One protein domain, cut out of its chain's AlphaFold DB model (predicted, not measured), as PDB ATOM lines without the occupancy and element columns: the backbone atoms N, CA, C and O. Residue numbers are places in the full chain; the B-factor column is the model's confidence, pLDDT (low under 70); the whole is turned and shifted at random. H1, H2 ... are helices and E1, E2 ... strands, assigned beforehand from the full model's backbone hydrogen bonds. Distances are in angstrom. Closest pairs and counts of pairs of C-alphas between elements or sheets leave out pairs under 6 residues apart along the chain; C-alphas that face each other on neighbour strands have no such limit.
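AT A GLANCE: This is residues 61 to 175 of the 176 residues of the protein "Exostosin domain-containing protein" of Aedes albopictus (UniProt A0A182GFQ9). With little regular structure, this is a loose, elongated frame of loops holding two small parallel sheets, E1 E3 towards one end and E2 E4 near the middle; H2 packs on E1 E3, and H1 ends near E2. Residues 75 to 81 stick out. The 115 printed residues include two named helices and four strands, in order E1 E2 E3 H1 E4 H2, a mixed class with 33 residues in named elements. The radius of gyration of the C-alphas is 16.5 A; the spans are 54, 34 and 22 A.

IN THESE COORDINATES: E1, residues 61 to 63, begins at C-alpha 61 (8.865, -24.899, 2.995). E2 is 104 to 106, E3 111 to 114, H1 126 to 136, 15.2 A long, and E4 150 to 152. H2, 165 to 173, ends at C-alpha 173 (14.755, -14.448, -0.675).

HOW THE PARTS SIT: N 61 of E1 and O 111 of E3 are 2.8 A apart; N 105 of E2 and O 150 of E4, 2.9 A. The closest C-alphas of E3 and H2, Tyr 112 and Ala 171, are 6.5 A apart; those of E2 and H1, Val 106 and Val 136, 7.3 A. In H1 and H2 every O i to N i+4 pair is within hydrogen-bond range.

THE WHOLE: The printed part has no cut. The link E1 to E2 is long, 40 residues. Residues 90 to 99 have pLDDT under 70.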
ATOM      1  N   ILE A  61       7.945 -25.148   4.101       95.00
ATOM      2  CA  ILE A  61       8.865 -24.899   2.995       95.00
ATOM      3  C   ILE A  61      10.262 -25.334   3.416       95.00
ATOM      4  O   ILE A  61      10.799 -24.891   4.432       95.00
ATOM      5  N   VAL A  62      10.853 -26.207   2.612       95.56
ATOM      6  CA  VAL A  62      12.213 -26.697   2.820       95.56
ATOM      7  C   VAL A  62      13.180 -25.778   2.087       95.56
ATOM      8  O   VAL A  62      13.004 -25.513   0.902       95.56
ATOM      9  N   LEU A  63      14.172 -25.267   2.808       95.00
ATOM     10  CA  LEU A  63      15.210 -24.401   2.270       95.00
ATOM     11  C   LEU A  63      16.450 -25.232   1.953       95.00
ATOM     12  O   LEU A  63      17.082 -25.787   2.857       95.00
ATOM     13  N   ASP A  64      16.814 -25.275   0.676       92.69
ATOM     14  CA  ASP A  64      18.009 -25.979   0.229       92.69
ATOM     15  C   ASP A  64      19.296 -25.310   0.733       92.69
ATOM     16  O   ASP A  64      19.362 -24.108   1.044       92.69
ATOM     17  N   LYS A  65      20.373 -26.096   0.811       87.88
ATOM     18  CA  LYS A  65      21.697 -25.612   1.229       87.88
ATOM     19  C   LYS A  65      22.230 -24.509   0.318       87.88
ATOM     20  O   LYS A  65      22.826 -23.557   0.824       87.88
ATOM     21  N   ASP A  66      21.982 -24.630  -0.975       90.19
ATOM     22  CA  ASP A  66      22.399 -23.732  -2.049       90.19
ATOM     23  C   ASP A  66      21.346 -22.673  -2.409       90.19
ATOM     24  O   ASP A  66      21.580 -21.872  -3.313       90.19
ATOM     25  N   ALA A  67      20.225 -22.609  -1.677       90.69
ATOM     26  CA  ALA A  67      19.225 -21.563  -1.861       90.69
ATOM     27  C   ALA A  67      19.837 -20.157  -1.714       90.69
ATOM     28  O   ALA A  67      20.677 -19.913  -0.838       90.69
ATOM     29  N   GLU A  68      19.379 -19.232  -2.564       92.12
ATOM     30  CA  GLU A  68      19.860 -17.851  -2.593       92.12
ATOM     31  C   GLU A  68      19.644 -17.172  -1.233       92.12
ATOM     32  O   GLU A  68      18.587 -17.280  -0.609       92.12
ATOM     33  N   LEU A  69      20.666 -16.463  -0.757       90.75
ATOM     34  CA  LEU A  69      20.555 -15.620   0.429       90.75
ATOM     35  C   LEU A  69      19.935 -14.275   0.058       90.75
ATOM     36  O   LEU A  69      20.195 -13.734  -1.016       90.75
ATOM     37  N   ALA A  70      19.190 -13.680   0.993       86.75
ATOM     38  CA  ALA A  70      18.714 -12.313   0.841       86.75
ATOM     39  C   ALA A  70      19.863 -11.373   0.446       86.75
ATOM     40  O   ALA A  70      20.948 -11.387   1.039       86.75
ATOM     41  N   ARG A  71      19.603 -10.530  -0.558       85.12
ATOM     42  CA  ARG A  71      20.584  -9.554  -1.038       85.12
ATOM     43  C   ARG A  71      21.025  -8.646   0.103       85.12
ATOM     44  O   ARG A  71      20.235  -8.273   0.972       85.12
ATOM     45  N   ALA A  72      22.292  -8.242   0.063       85.56
ATOM     46  CA  ALA A  72      22.826  -7.301   1.034       85.56
ATOM     47  C   ALA A  72      21.992  -6.012   1.058       85.56
ATOM     48  O   ALA A  72      21.641  -5.455   0.015       85.56
ATOM     49  N   ARG A  73      21.698  -5.516   2.266       84.62
ATOM     50  CA  ARG A  73      20.954  -4.267   2.450       84.62
ATOM     51  C   ARG A  73      21.662  -3.122   1.729       84.62
ATOM     52  O   ARG A  73      22.805  -2.794   2.057       84.62
ATOM     53  N   ASN A  74      20.948  -2.457   0.824       89.44
ATOM     54  CA  ASN A  74      21.427  -1.223   0.218       89.44
ATOM     55  C   ASN A  74      21.512  -0.124   1.295       89.44
ATOM     56  O   ASN A  74      20.510   0.228   1.912       89.44
ATOM     57  N   ARG A  75      22.715   0.404   1.551       90.12
ATOM     58  CA  ARG A  75      22.932   1.468   2.549       90.12
ATOM     59  C   ARG A  75      22.554   2.860   2.044       90.12
ATOM     60  O   ARG A  75      22.295   3.729   2.864       90.12
ATOM     61  N   ASN A  76      22.484   3.046   0.729       91.62
ATOM     62  CA  ASN A  76      22.096   4.306   0.085       91.62
ATOM     63  C   ASN A  76      20.597   4.337  -0.237       91.62
ATOM     64  O   ASN A  76      20.144   5.069  -1.106       91.62
ATOM     65  N   CYS A  77      19.842   3.473   0.428       88.00
ATOM     66  CA  CYS A  77      18.429   3.293   0.221       88.00
ATOM     67  C   CYS A  77      17.637   4.497   0.743       88.00
ATOM     68  O   CYS A  77      17.763   4.853   1.916       88.00
ATOM     69  N   SER A  78      16.799   5.086  -0.107       85.62
ATOM     70  CA  SER A  78      15.830   6.106   0.288       85.62
ATOM     71  C   SER A  78      14.401   5.565   0.222       85.62
ATOM     72  O   SER A  78      14.140   4.487  -0.326       85.62
ATOM     73  N   TYR A  79      13.457   6.341   0.756       81.31
ATOM     74  CA  TYR A  79      12.031   6.024   0.687       81.31
ATOM     75  C   TYR A  79      11.424   6.157  -0.721       81.31
ATOM     76  O   TYR A  79      10.242   5.863  -0.872       81.31
ATOM     77  N   TRP A  80      12.204   6.611  -1.710       80.25
ATOM     78  CA  TRP A  80      11.834   6.643  -3.127       80.25
ATOM     79  C   TRP A  80      12.487   5.514  -3.935       80.25
ATOM     80  O   TRP A  80      11.933   5.089  -4.944       80.25
ATOM     81  N   ASP A  81      13.667   5.043  -3.505       83.38
ATOM     82  CA  ASP A  81      14.492   4.119  -4.296       83.38
ATOM     83  C   ASP A  81      14.251   2.646  -3.949       83.38
ATOM     84  O   ASP A  81      14.211   1.797  -4.836       83.38
ATOM     85  N   CYS A  82      14.100   2.312  -2.664       86.44
ATOM     86  CA  CYS A  82      13.784   0.933  -2.255       86.44
ATOM     87  C   CYS A  82      12.333   0.753  -1.839       86.44
ATOM     88  O   CYS A  82      11.839  -0.370  -1.758       86.44
ATOM     89  N   PHE A  83      11.683   1.858  -1.500       85.75
ATOM     90  CA  PHE A  83      10.283   1.905  -1.156       85.75
ATOM     91  C   PHE A  83       9.598   2.796  -2.181       85.75
ATOM     92  O   PHE A  83      10.157   3.802  -2.596       85.75
ATOM     93  N   ASN A  84       8.408   2.417  -2.625       82.19
ATOM     94  CA  ASN A  84       7.641   3.239  -3.548       82.19
ATOM     95  C   ASN A  84       6.461   3.837  -2.789       82.19
ATOM     96  O   ASN A  84       5.360   3.286  -2.808       82.19
ATOM     97  N   VAL A  85       6.696   4.963  -2.111       84.38
ATOM     98  CA  VAL A  85       5.654   5.648  -1.328       84.38
ATOM     99  C   VAL A  85       4.478   6.116  -2.191       84.38
ATOM    100  O   VAL A  85       3.382   6.269  -1.671       84.38
ATOM    101  N   TYR A  86       4.642   6.262  -3.512       81.62
ATOM    102  CA  TYR A  86       3.525   6.596  -4.400       81.62
ATOM    103  C   TYR A  86       2.499   5.470  -4.522       81.62
ATOM    104  O   TYR A  86       1.374   5.733  -4.924       81.62
ATOM    105  N   ARG A  87       2.836   4.228  -4.150       80.06
ATOM    106  CA  ARG A  87       1.837   3.152  -4.021       80.06
ATOM    107  C   ARG A  87       0.944   3.329  -2.788       80.06
ATOM    108  O   ARG A  87      -0.057   2.632  -2.655       80.06
ATOM    109  N   CYS A  88       1.302   4.236  -1.885       82.75
ATOM    110  CA  CYS A  88       0.594   4.515  -0.646       82.75
ATOM    111  C   CYS A  88      -0.308   5.744  -0.838       82.75
ATOM    112  O   CYS A  88       0.137   6.758  -1.363       82.75
ATOM    113  N   GLY A  89      -1.578   5.657  -0.430       71.44
ATOM    114  CA  GLY A  89      -2.525   6.782  -0.487       71.44
ATOM    115  C   GLY A  89      -3.336   6.913  -1.783       71.44
ATOM    116  O   GLY A  89      -4.292   7.670  -1.827       71.44
ATOM    117  N   GLN A  90      -3.062   6.113  -2.816       64.12
ATOM    118  CA  GLN A  90      -3.774   6.190  -4.106       64.12
ATOM    119  C   GLN A  90      -5.212   5.637  -4.104       64.12
ATOM    120  O   GLN A  90      -5.865   5.621  -5.147       64.12
ATOM    121  N   ARG A  91      -5.718   5.151  -2.966       60.47
ATOM    122  CA  ARG A  91      -7.071   4.592  -2.859       60.47
ATOM    123  C   ARG A  91      -7.794   5.121  -1.620       60.47
ATOM    124  O   ARG A  91      -7.799   4.469  -0.582       60.47
ATOM    125  N   GLY A  92      -8.445   6.272  -1.759       55.50
ATOM    126  CA  GLY A  92      -9.854   6.338  -1.364       55.50
ATOM    127  C   GLY A  92     -10.651   5.614  -2.452       55.50
ATOM    128  O   GLY A  92     -10.288   5.717  -3.628       55.50
ATOM    129  N   LEU A  93     -11.659   4.805  -2.113       54.53
ATOM    130  CA  LEU A  93     -12.516   4.216  -3.149       54.53
ATOM    131  C   LEU A  93     -13.075   5.370  -3.990       54.53
ATOM    132  O   LEU A  93     -13.634   6.318  -3.445       54.53
ATOM    133  N   ALA A  94     -12.882   5.331  -5.310       44.25
ATOM    134  CA  ALA A  94     -13.389   6.373  -6.192       44.25
ATOM    135  C   ALA A  94     -14.913   6.499  -6.000       44.25
ATOM    136  O   ALA A  94     -15.664   5.627  -6.430       44.25
ATOM    137  N   GLY A  95     -15.353   7.564  -5.320       50.38
ATOM    138  CA  GLY A  95     -16.762   7.812  -4.999       50.38
ATOM    139  C   GLY A  95     -17.184   7.591  -3.541       50.38
ATOM    140  O   GLY A  95     -18.357   7.806  -3.247       50.38
ATOM    141  N   THR A  96     -16.284   7.223  -2.622       53.19
ATOM    142  CA  THR A  96     -16.557   7.276  -1.175       53.19
ATOM    143  C   THR A  96     -15.748   8.396  -0.527       53.19
ATOM    144  O   THR A  96     -14.633   8.701  -0.948       53.19
ATOM    145  N   GLU A  97     -16.291   9.019   0.520       55.97
ATOM    146  CA  GLU A  97     -15.555   9.963   1.375       55.97
ATOM    147  C   GLU A  97     -14.528   9.244   2.271       55.97
ATOM    148  O   GLU A  97     -14.349   9.580   3.441       55.97
ATOM    149  N   GLU A  98     -13.867   8.206   1.761       58.62
ATOM    150  CA  GLU A  98     -12.776   7.574   2.482       58.62
ATOM    151  C   GLU A  98     -11.472   8.314   2.221       58.62
ATOM    152  O   GLU A  98     -11.035   8.498   1.084       58.62
ATOM    153  N   HIS A  99     -10.835   8.718   3.317       60.25
ATOM    154  CA  HIS A  99      -9.497   9.281   3.305       60.25
ATOM    155  C   HIS A  99      -8.490   8.310   2.677       60.25
ATOM    156  O   HIS A  99      -8.597   7.089   2.822       60.25
ATOM    157  N   GLU A 100      -7.477   8.874   2.020       70.69
ATOM    158  CA  GLU A 100      -6.316   8.140   1.528       70.69
ATOM    159  C   GLU A 100      -5.741   7.253   2.643       70.69
ATOM    160  O   GLU A 100      -5.355   7.734   3.712       70.69
ATOM    161  N   ARG A 101      -5.696   5.939   2.406       78.38
ATOM    162  CA  ARG A 101      -5.180   4.961   3.369       78.38
ATOM    163  C   ARG A 101      -4.057   4.127   2.780       78.38
ATOM    164  O   ARG A 101      -3.963   3.911   1.571       78.38
ATOM    165  N   ILE A 102      -3.185   3.656   3.664       88.25
ATOM    166  CA  ILE A 102      -2.195   2.639   3.319       88.25
ATOM    167  C   ILE A 102      -2.887   1.286   3.155       88.25
ATOM    168  O   ILE A 102      -3.838   0.970   3.865       88.25
ATOM    169  N   SER A 103      -2.388   0.479   2.233       90.56
ATOM    170  CA  SER A 103      -2.812  -0.902   2.022       90.56
ATOM    171  C   SER A 103      -1.664  -1.844   2.378       90.56
ATOM    172  O   SER A 103      -0.509  -1.604   2.016       90.56
ATOM    173  N   ILE A 104      -1.967  -2.910   3.108       93.62
ATOM    174  CA  ILE A 104      -0.987  -3.837   3.666       93.62
ATOM    175  C   ILE A 104      -1.339  -5.247   3.204       93.62
ATOM    176  O   ILE A 104      -2.416  -5.757   3.516       93.62
ATOM    177  N   TYR A 105      -0.415  -5.883   2.493       94.50
ATOM    178  CA  TYR A 105      -0.491  -7.299   2.167       94.50
ATOM    179  C   TYR A 105       0.325  -8.099   3.178       94.50
ATOM    180  O   TYR A 105       1.495  -7.804   3.438       94.50
ATOM    181  N   VAL A 106      -0.304  -9.119   3.748       97.06
ATOM    182  CA  VAL A 106       0.338 -10.068   4.657       97.06
ATOM    183  C   VAL A 106       0.535 -11.366   3.886       97.06
ATOM    184  O   VAL A 106      -0.419 -11.881   3.304       97.06
ATOM    185  N   TYR A 107       1.761 -11.888   3.863       95.75
ATOM    186  CA  TYR A 107       2.008 -13.194   3.247       95.75
ATOM    187  C   TYR A 107       1.292 -14.302   4.043       95.75
ATOM    188  O   TYR A 107       1.127 -14.166   5.250       95.75
ATOM    189  N   PRO A 108       0.874 -15.411   3.415       94.44
ATOM    190  CA  PRO A 108       0.319 -16.544   4.151       94.44
ATOM    191  C   PRO A 108       1.329 -17.171   5.117       94.44
ATOM    192  O   PRO A 108       2.526 -17.200   4.821       94.44
ATOM    193  N   LEU A 109       0.833 -17.720   6.233       94.88
ATOM    194  CA  LEU A 109       1.651 -18.448   7.204       94.88
ATOM    195  C   LEU A 109       2.384 -19.608   6.520       94.88
ATOM    196  O   LEU A 109       1.780 -20.416   5.815       94.88
ATOM    197  N   LYS A 110       3.695 -19.683   6.746       94.56
ATOM    198  CA  LYS A 110       4.575 -20.749   6.263       94.56
ATOM    199  C   LYS A 110       5.630 -21.041   7.316       94.56
ATOM    200  O   LYS A 110       6.190 -20.113   7.904       94.56
ATOM    201  N   GLU A 111       5.932 -22.315   7.514       94.31
ATOM    202  CA  GLU A 111       7.065 -22.740   8.329       94.31
ATOM    203  C   GLU A 111       8.262 -22.997   7.415       94.31
ATOM    204  O   GLU A 111       8.175 -23.790   6.485       94.31
ATOM    205  N   TYR A 112       9.386 -22.334   7.663       95.44
ATOM    206  CA  TYR A 112      10.600 -22.537   6.873       95.44
ATOM    207  C   TYR A 112      11.577 -23.395   7.662       95.44
ATOM    208  O   TYR A 112      11.907 -23.057   8.801       95.44
ATOM    209  N   VAL A 113      12.051 -24.480   7.056       96.00
ATOM    210  CA  VAL A 113      12.972 -25.427   7.691       96.00
ATOM    211  C   VAL A 113      14.206 -25.668   6.840       96.00
ATOM    212  O   VAL A 113      14.156 -25.619   5.613       96.00
ATOM    213  N   ASP A 114      15.314 -25.963   7.504       95.44
ATOM    214  CA  ASP A 114      16.544 -26.410   6.865       95.44
ATOM    215  C   ASP A 114      16.370 -27.780   6.183       95.44
ATOM    216  O   ASP A 114      15.755 -28.692   6.749       95.44
ATOM    217  N   GLY A 115      16.939 -27.932   4.986       93.56
ATOM    218  CA  GLY A 115      16.858 -29.157   4.190       93.56
ATOM    219  C   GLY A 115      17.418 -30.404   4.871       93.56
ATOM    220  O   GLY A 115      16.816 -31.472   4.772       93.56
ATOM    221  N   ASP A 116      18.524 -30.283   5.606       91.69
ATOM    222  CA  ASP A 116      19.196 -31.447   6.191       91.69
ATOM    223  C   ASP A 116      18.759 -31.712   7.623       91.69
ATOM    224  O   ASP A 116      18.429 -32.834   8.006       91.69
ATOM    225  N   THR A 117      18.797 -30.667   8.444       93.12
ATOM    226  CA  THR A 117      18.587 -30.786   9.885       93.12
ATOM    227  C   THR A 117      17.120 -30.691  10.265       93.12
ATOM    228  O   THR A 117      16.779 -31.000  11.408       93.12
ATOM    229  N   ARG A 118      16.261 -30.250   9.332       93.56
ATOM    230  CA  ARG A 118      14.828 -30.000   9.554       93.56
ATOM    231  C   ARG A 118      14.565 -28.992  10.674       93.56
ATOM    232  O   ARG A 118      13.455 -28.919  11.196       93.56
ATOM    233  N   LYS A 119      15.580 -28.213  11.058       94.31
ATOM    234  CA  LYS A 119      15.457 -27.170  12.071       94.31
ATOM    235  C   LYS A 119      14.685 -25.982  11.497       94.31
ATOM    236  O   LYS A 119      14.955 -25.596  10.358       94.31
ATOM    237  N   PRO A 120      13.765 -25.383  12.267       94.56
ATOM    238  CA  PRO A 120      13.023 -24.221  11.812       94.56
ATOM    239  C   PRO A 120      13.915 -22.974  11.776       94.56
ATOM    240  O   PRO A 120      14.772 -22.783  12.641       94.56
ATOM    241  N   ALA A 121      13.678 -22.104  10.795       94.69
ATOM    242  CA  ALA A 121      14.385 -20.834  10.637       94.69
ATOM    243  C   ALA A 121      14.066 -19.836  11.770       94.69
ATOM    244  O   ALA A 121      14.911 -19.029  12.158       94.69
ATOM    245  N   PHE A 122      12.847 -19.897  12.303       94.81
ATOM    246  CA  PHE A 122      12.346 -19.069  13.401       94.81
ATOM    247  C   PHE A 122      11.228 -19.812  14.144       94.81
ATOM    248  O   PHE A 122      10.742 -20.846  13.695       94.81
ATOM    249  N   GLN A 123      10.794 -19.265  15.277       93.25
ATOM    250  CA  GLN A 123       9.625 -19.752  16.010       93.25
ATOM    251  C   GLN A 123       8.593 -18.634  16.084       93.25
ATOM    252  O   GLN A 123       8.899 -17.563  16.607       93.25
ATOM    253  N   LEU A 124       7.385 -18.882  15.577       94.25
ATOM    254  CA  LEU A 124       6.294 -17.912  15.631       94.25
ATOM    255  C   LEU A 124       5.891 -17.652  17.088       94.25
ATOM    256  O   LEU A 124       5.454 -18.560  17.798       94.25
ATOM    257  N   THR A 125       6.026 -16.407  17.534       95.12
ATOM    258  CA  THR A 125       5.604 -15.983  18.869       95.12
ATOM    259  C   THR A 125       4.156 -15.502  18.880       95.12
ATOM    260  O   THR A 125       3.572 -15.133  17.855       95.12
ATOM    261  N   LYS A 126       3.561 -15.473  20.076       95.75
ATOM    262  CA  LYS A 126       2.202 -14.957  20.274       95.75
ATOM    263  C   LYS A 126       2.131 -13.462  19.953       95.75
ATOM    264  O   LYS A 126       1.123 -12.989  19.431       95.75
ATOM    265  N   GLU A 127       3.191 -12.730  20.268       96.81
ATOM    266  CA  GLU A 127       3.331 -11.297  20.051       96.81
ATOM    267  C   GLU A 127       3.281 -10.982  18.556       96.81
ATOM    268  O   GLU A 127       2.433 -10.198  18.122       96.81
ATOM    269  N   PHE A 128       4.106 -11.658  17.753       96.94
ATOM    270  CA  PHE A 128       4.107 -11.456  16.308       96.94
ATOM    271  C   PHE A 128       2.799 -11.914  15.660       96.94
ATOM    272  O   PHE A 128       2.223 -11.184  14.854       96.94
ATOM    273  N   TYR A 129       2.255 -13.063  16.074       96.81
ATOM    274  CA  TYR A 129       0.937 -13.511  15.617       96.81
ATOM    275  C   TYR A 129      -0.165 -12.479  15.908       96.81
ATOM    276  O   TYR A 129      -1.034 -12.229  15.072       96.81
ATOM    277  N   THR A 130      -0.113 -11.823  17.071       97.75
ATOM    278  CA  THR A 130      -1.067 -10.763  17.432       97.75
ATOM    279  C   THR A 130      -0.938  -9.555  16.505       97.75
ATOM    280  O   THR A 130      -1.960  -8.993  16.104       97.75
ATOM    281  N   ILE A 131       0.283  -9.183  16.107       97.75
ATOM    282  CA  ILE A 131       0.518  -8.128  15.110       97.75
ATOM    283  C   ILE A 131      -0.116  -8.517  13.769       97.75
ATOM    284  O   ILE A 131      -0.905  -7.742  13.229       97.75
ATOM    285  N   LEU A 132       0.152  -9.728  13.267       97.56
ATOM    286  CA  LEU A 132      -0.415 -10.221  12.004       97.56
ATOM    287  C   LEU A 132      -1.947 -10.204  12.031       97.56
ATOM    288  O   LEU A 132      -2.583  -9.644  11.138       97.56
ATOM    289  N   LYS A 133      -2.544 -10.745  13.099       97.06
ATOM    290  CA  LYS A 133      -3.998 -10.770  13.293       97.06
ATOM    291  C   LYS A 133      -4.597  -9.368  13.356       97.06
ATOM    292  O   LYS A 133      -5.668  -9.135  12.802       97.06
ATOM    293  N   THR A 134      -3.914  -8.431  14.009       97.38
ATOM    294  CA  THR A 134      -4.351  -7.030  14.075       97.38
ATOM    295  C   THR A 134      -4.357  -6.394  12.688       97.38
ATOM    296  O   THR A 134      -5.327  -5.726  12.339       97.38
ATOM    297  N   ILE A 135      -3.327  -6.645  11.875       96.50
ATOM    298  CA  ILE A 135      -3.244  -6.130  10.503       96.50
ATOM    299  C   ILE A 135      -4.375  -6.707   9.648       96.50
ATOM    300  O   ILE A 135      -5.140  -5.933   9.079       96.50
ATOM    301  N   VAL A 136      -4.523  -8.036   9.600       95.75
ATOM    302  CA  VAL A 136      -5.528  -8.725   8.764       95.75
ATOM    303  C   VAL A 136      -6.964  -8.309   9.114       95.75
ATOM    304  O   VAL A 136      -7.813  -8.183   8.230       95.75
ATOM    305  N   ASN A 137      -7.246  -8.027  10.389       94.94
ATOM    306  CA  ASN A 137      -8.563  -7.564  10.840       94.94
ATOM    307  C   ASN A 137      -8.781  -6.049  10.692       94.94
ATOM    308  O   ASN A 137      -9.871  -5.559  10.977       94.94
ATOM    309  N   SER A 138      -7.764  -5.295  10.274       92.38
ATOM    310  CA  SER A 138      -7.862  -3.847  10.093       92.38
ATOM    311  C   SER A 138      -8.440  -3.480   8.715       92.38
ATOM    312  O   SER A 138      -8.387  -4.288   7.782       92.38
ATOM    313  N   PRO A 139      -8.928  -2.240   8.530       88.75
ATOM    314  CA  PRO A 139      -9.302  -1.718   7.210       88.75
ATOM    315  C   PRO A 139      -8.100  -1.458   6.280       88.75
ATOM    316  O   PRO A 139      -8.281  -1.096   5.119       88.75
ATOM    317  N   TYR A 140      -6.868  -1.616   6.777       90.88
ATOM    318  CA  TYR A 140      -5.650  -1.439   5.984       90.88
ATOM    319  C   TYR A 140      -5.236  -2.716   5.248       90.88
ATOM    320  O   TYR A 140      -4.391  -2.652   4.363       90.88
ATOM    321  N   TYR A 141      -5.792  -3.879   5.596       93.06
ATOM    322  CA  TYR A 141      -5.455  -5.139   4.935       93.06
ATOM    323  C   TYR A 141      -6.012  -5.207   3.505       93.06
ATOM    324  O   TYR A 141      -7.148  -4.812   3.253       93.06
ATOM    325  N   THR A 142      -5.223  -5.757   2.579       91.25
ATOM    326  CA  THR A 142      -5.680  -6.171   1.245       91.25
ATOM    327  C   THR A 142      -5.201  -7.588   0.936       91.25
ATOM    328  O   THR A 142      -4.059  -7.949   1.227       91.25
ATOM    329  N   ALA A 143      -6.070  -8.388   0.316       92.38
ATOM    330  CA  ALA A 143      -5.724  -9.709  -0.204       92.38
ATOM    331  C   ALA A 143      -4.961  -9.636  -1.542       92.38
ATOM    332  O   ALA A 143      -4.349 -10.617  -1.958       92.38
ATOM    333  N   ASN A 144      -4.966  -8.480  -2.218       89.81
ATOM    334  CA  ASN A 144      -4.315  -8.300  -3.510       89.81
ATOM    335  C   ASN A 144      -2.936  -7.624  -3.346       89.81
ATOM    336  O   ASN A 144      -2.869  -6.424  -3.063       89.81
ATOM    337  N   PRO A 145      -1.812  -8.327  -3.586       90.62
ATOM    338  CA  PRO A 145      -0.471  -7.749  -3.435       90.62
ATOM    339  C   PRO A 145      -0.191  -6.598  -4.418       90.62
ATOM    340  O   PRO A 145       0.619  -5.709  -4.137       90.62
ATOM    341  N   ASN A 146      -0.888  -6.547  -5.557       88.12
ATOM    342  CA  ASN A 146      -0.755  -5.441  -6.510       88.12
ATOM    343  C   ASN A 146      -1.337  -4.135  -5.955       88.12
ATOM    344  O   ASN A 146      -0.920  -3.042  -6.346       88.12
ATOM    345  N   GLU A 147      -2.266  -4.237  -5.009       86.38
ATOM    346  CA  GLU A 147      -2.901  -3.093  -4.367       86.38
ATOM    347  C   GLU A 147      -2.167  -2.621  -3.123       86.38
ATOM    348  O   GLU A 147      -2.454  -1.526  -2.649       86.38
ATOM    349  N   ALA A 148      -1.238  -3.424  -2.607       90.19
ATOM    350  CA  ALA A 148      -0.529  -3.154  -1.373       90.19
ATOM    351  C   ALA A 148       0.588  -2.115  -1.530       90.19
ATOM    352  O   ALA A 148       1.362  -2.118  -2.489       90.19
ATOM    353  N   CYS A 149       0.680  -1.254  -0.526       90.12
ATOM    354  CA  CYS A 149       1.778  -0.328  -0.279       90.12
ATOM    355  C   CYS A 149       2.849  -0.988   0.607       90.12
ATOM    356  O   CYS A 149       4.042  -0.862   0.333       90.12
ATOM    357  N   LEU A 150       2.433  -1.725   1.643       92.38
ATOM    358  CA  LEU A 150       3.320  -2.430   2.570       92.38
ATOM    359  C   LEU A 150       3.164  -3.945   2.449       92.38
ATOM    360  O   LEU A 150       2.059  -4.455   2.278       92.38
ATOM    361  N   PHE A 151       4.277  -4.653   2.611       93.38
ATOM    362  CA  PHE A 151       4.344  -6.109   2.557       93.38
ATOM    363  C   PHE A 151       4.885  -6.637   3.882       93.38
ATOM    364  O   PHE A 151       5.971  -6.244   4.310       93.38
ATOM    365  N   VAL A 152       4.130  -7.520   4.530       96.12
ATOM    366  CA  VAL A 152       4.479  -8.080   5.838       96.12
ATOM    367  C   VAL A 152       4.676  -9.587   5.698       96.12
ATOM    368  O   VAL A 152       3.692 -10.323   5.576       96.12
ATOM    369  N   PRO A 153       5.928 -10.078   5.677       95.25
ATOM    370  CA  PRO A 153       6.189 -11.507   5.694       95.25
ATOM    371  C   PRO A 153       5.831 -12.097   7.057       95.25
ATOM    372  O   PRO A 153       6.082 -11.489   8.094       95.25
ATOM    373  N   THR A 154       5.305 -13.320   7.073       95.00
ATOM    374  CA  THR A 154       5.013 -14.064   8.308       95.00
ATOM    375  C   THR A 154       6.264 -14.743   8.867       95.00
ATOM    376  O   THR A 154       6.266 -15.938   9.152       95.00
ATOM    377  N   LEU A 155       7.350 -13.981   8.970       94.94
ATOM    378  CA  LEU A 155       8.635 -14.403   9.512       94.94
ATOM    379  C   LEU A 155       8.848 -13.633  10.811       94.94
ATOM    380  O   LEU A 155       9.029 -12.416  10.787       94.94
ATOM    381  N   ASP A 156       8.791 -14.325  11.947       95.38
ATOM    382  CA  ASP A 156       8.953 -13.669  13.240       95.38
ATOM    383  C   ASP A 156      10.423 -13.321  13.485       95.38
ATOM    384  O   ASP A 156      11.243 -14.172  13.838       95.38
ATOM    385  N   THR A 157      10.750 -12.046  13.297       94.25
ATOM    386  CA  THR A 157      12.078 -11.489  13.564       94.25
ATOM    387  C   THR A 157      12.086 -10.543  14.763       94.25
ATOM    388  O   THR A 157      13.031  -9.763  14.908       94.25
ATOM    389  N   LEU A 158      11.055 -10.565  15.622       94.62
ATOM    390  CA  LEU A 158      10.983  -9.676  16.792       94.62
ATOM    391  C   LEU A 158      12.133  -9.931  17.777       94.62
ATOM    392  O   LEU A 158      12.553  -9.020  18.488       94.62
ATOM    393  N   ASN A 159      12.667 -11.156  17.801       92.00
ATOM    394  CA  ASN A 159      13.798 -11.534  18.638       92.00
ATOM    395  C   ASN A 159      14.893 -12.234  17.820       92.00
ATOM    396  O   ASN A 159      14.827 -13.437  17.573       92.00
ATOM    397  N   GLN A 160      15.945 -11.490  17.469       86.94
ATOM    398  CA  GLN A 160      17.074 -12.018  16.693       86.94
ATOM    399  C   GLN A 160      17.847 -13.139  17.409       86.94
ATOM    400  O   GLN A 160      18.499 -13.942  16.753       86.94
ATOM    401  N   ASN A 161      17.744 -13.258  18.739       91.38
ATOM    402  CA  ASN A 161      18.388 -14.351  19.478       91.38
ATOM    403  C   ASN A 161      17.669 -15.700  19.296       91.38
ATOM    404  O   ASN A 161      18.157 -16.723  19.774       91.38
ATOM    405  N   ARG A 162      16.487 -15.710  18.665       90.44
ATOM    406  CA  ARG A 162      15.645 -16.902  18.462       90.44
ATOM    407  C   ARG A 162      15.487 -17.289  16.991       90.44
ATOM    408  O   ARG A 162      14.607 -18.089  16.678       90.44
ATOM    409  N   ILE A 163      16.314 -16.737  16.108       94.31
ATOM    410  CA  ILE A 163      16.278 -17.035  14.674       94.31
ATOM    411  C   ILE A 163      17.628 -17.549  14.185       94.31
ATOM    412  O   ILE A 163      18.679 -17.166  14.701       94.31
ATOM    413  N   ASP A 164      17.594 -18.369  13.140       94.12
ATOM    414  CA  ASP A 164      18.763 -18.626  12.308       94.12
ATOM    415  C   ASP A 164      18.806 -17.570  11.198       94.12
ATOM    416  O   ASP A 164      17.992 -17.573  10.274       94.12
ATOM    417  N   VAL A 165      19.751 -16.634  11.300       92.75
ATOM    418  CA  VAL A 165      19.853 -15.488  10.382       92.75
ATOM    419  C   VAL A 165      20.069 -15.930   8.930       92.75
ATOM    420  O   VAL A 165      19.556 -15.281   8.017       92.75
ATOM    421  N   ASN A 166      20.779 -17.038   8.696       92.62
ATOM    422  CA  ASN A 166      21.021 -17.536   7.342       92.62
ATOM    423  C   ASN A 166      19.753 -18.167   6.760       92.62
ATOM    424  O   ASN A 166      19.388 -17.862   5.624       92.62
ATOM    425  N   LEU A 167      19.055 -19.003   7.536       94.81
ATOM    426  CA  LEU A 167      17.797 -19.610   7.089       94.81
ATOM    427  C   LEU A 167      16.701 -18.561   6.896       94.81
ATOM    428  O   LEU A 167      15.991 -18.607   5.895       94.81
ATOM    429  N   VAL A 168      16.593 -17.574   7.790       94.94
ATOM    430  CA  VAL A 168      15.667 -16.444   7.611       94.94
ATOM    431  C   VAL A 168      16.031 -15.631   6.370       94.94
ATOM    432  O   VAL A 168      15.141 -15.236   5.622       94.94
ATOM    433  N   GLY A 169      17.324 -15.422   6.098       94.44
ATOM    434  CA  GLY A 169      17.787 -14.772   4.871       94.44
ATOM    435  C   GLY A 169      17.348 -15.514   3.605       94.44
ATOM    436  O   GLY A 169      16.873 -14.881   2.665       94.44
ATOM    437  N   LYS A 170      17.450 -16.847   3.588       95.38
ATOM    438  CA  LYS A 170      16.946 -17.685   2.487       95.38
ATOM    439  C   LYS A 170      15.420 -17.639   2.375       95.38
ATOM    440  O   LYS A 170      14.888 -17.466   1.284       95.38
ATOM    441  N   ALA A 171      14.714 -17.722   3.504       95.12
ATOM    442  CA  ALA A 171      13.257 -17.615   3.547       95.12
ATOM    443  C   ALA A 171      12.775 -16.293   2.930       95.12
ATOM    444  O   ALA A 171      11.906 -16.299   2.061       95.12
ATOM    445  N   LEU A 172      13.389 -15.168   3.317       93.50
ATOM    446  CA  LEU A 172      13.099 -13.846   2.755       93.50
ATOM    447  C   LEU A 172      13.368 -13.770   1.245       93.50
ATOM    448  O   LEU A 172      12.597 -13.131   0.536       93.50
ATOM    449  N   ALA A 173      14.432 -14.411   0.753       93.25
ATOM    450  CA  ALA A 173      14.755 -14.448  -0.675       93.25
ATOM    451  C   ALA A 173      13.761 -15.287  -1.501       93.25
ATOM    452  O   ALA A 173      13.595 -15.034  -2.689       93.25
ATOM    453  N   SER A 174      13.088 -16.254  -0.871       92.19
ATOM    454  CA  SER A 174      12.089 -17.124  -1.513       92.19
ATOM    455  C   SER A 174      10.665 -16.553  -1.554       92.19
ATOM    456  O   SER A 174       9.747 -17.222  -2.034       92.19
ATOM    457  N   LEU A 175      10.451 -15.347  -1.019       89.88
ATOM    458  CA  LEU A 175       9.149 -14.689  -1.094       89.88
ATOM    459  C   LEU A 175       8.843 -14.287  -2.553       89.88
ATOM    460  O   LEU A 175       9.750 -13.806  -3.235       89.88
TER     461      LEU A 175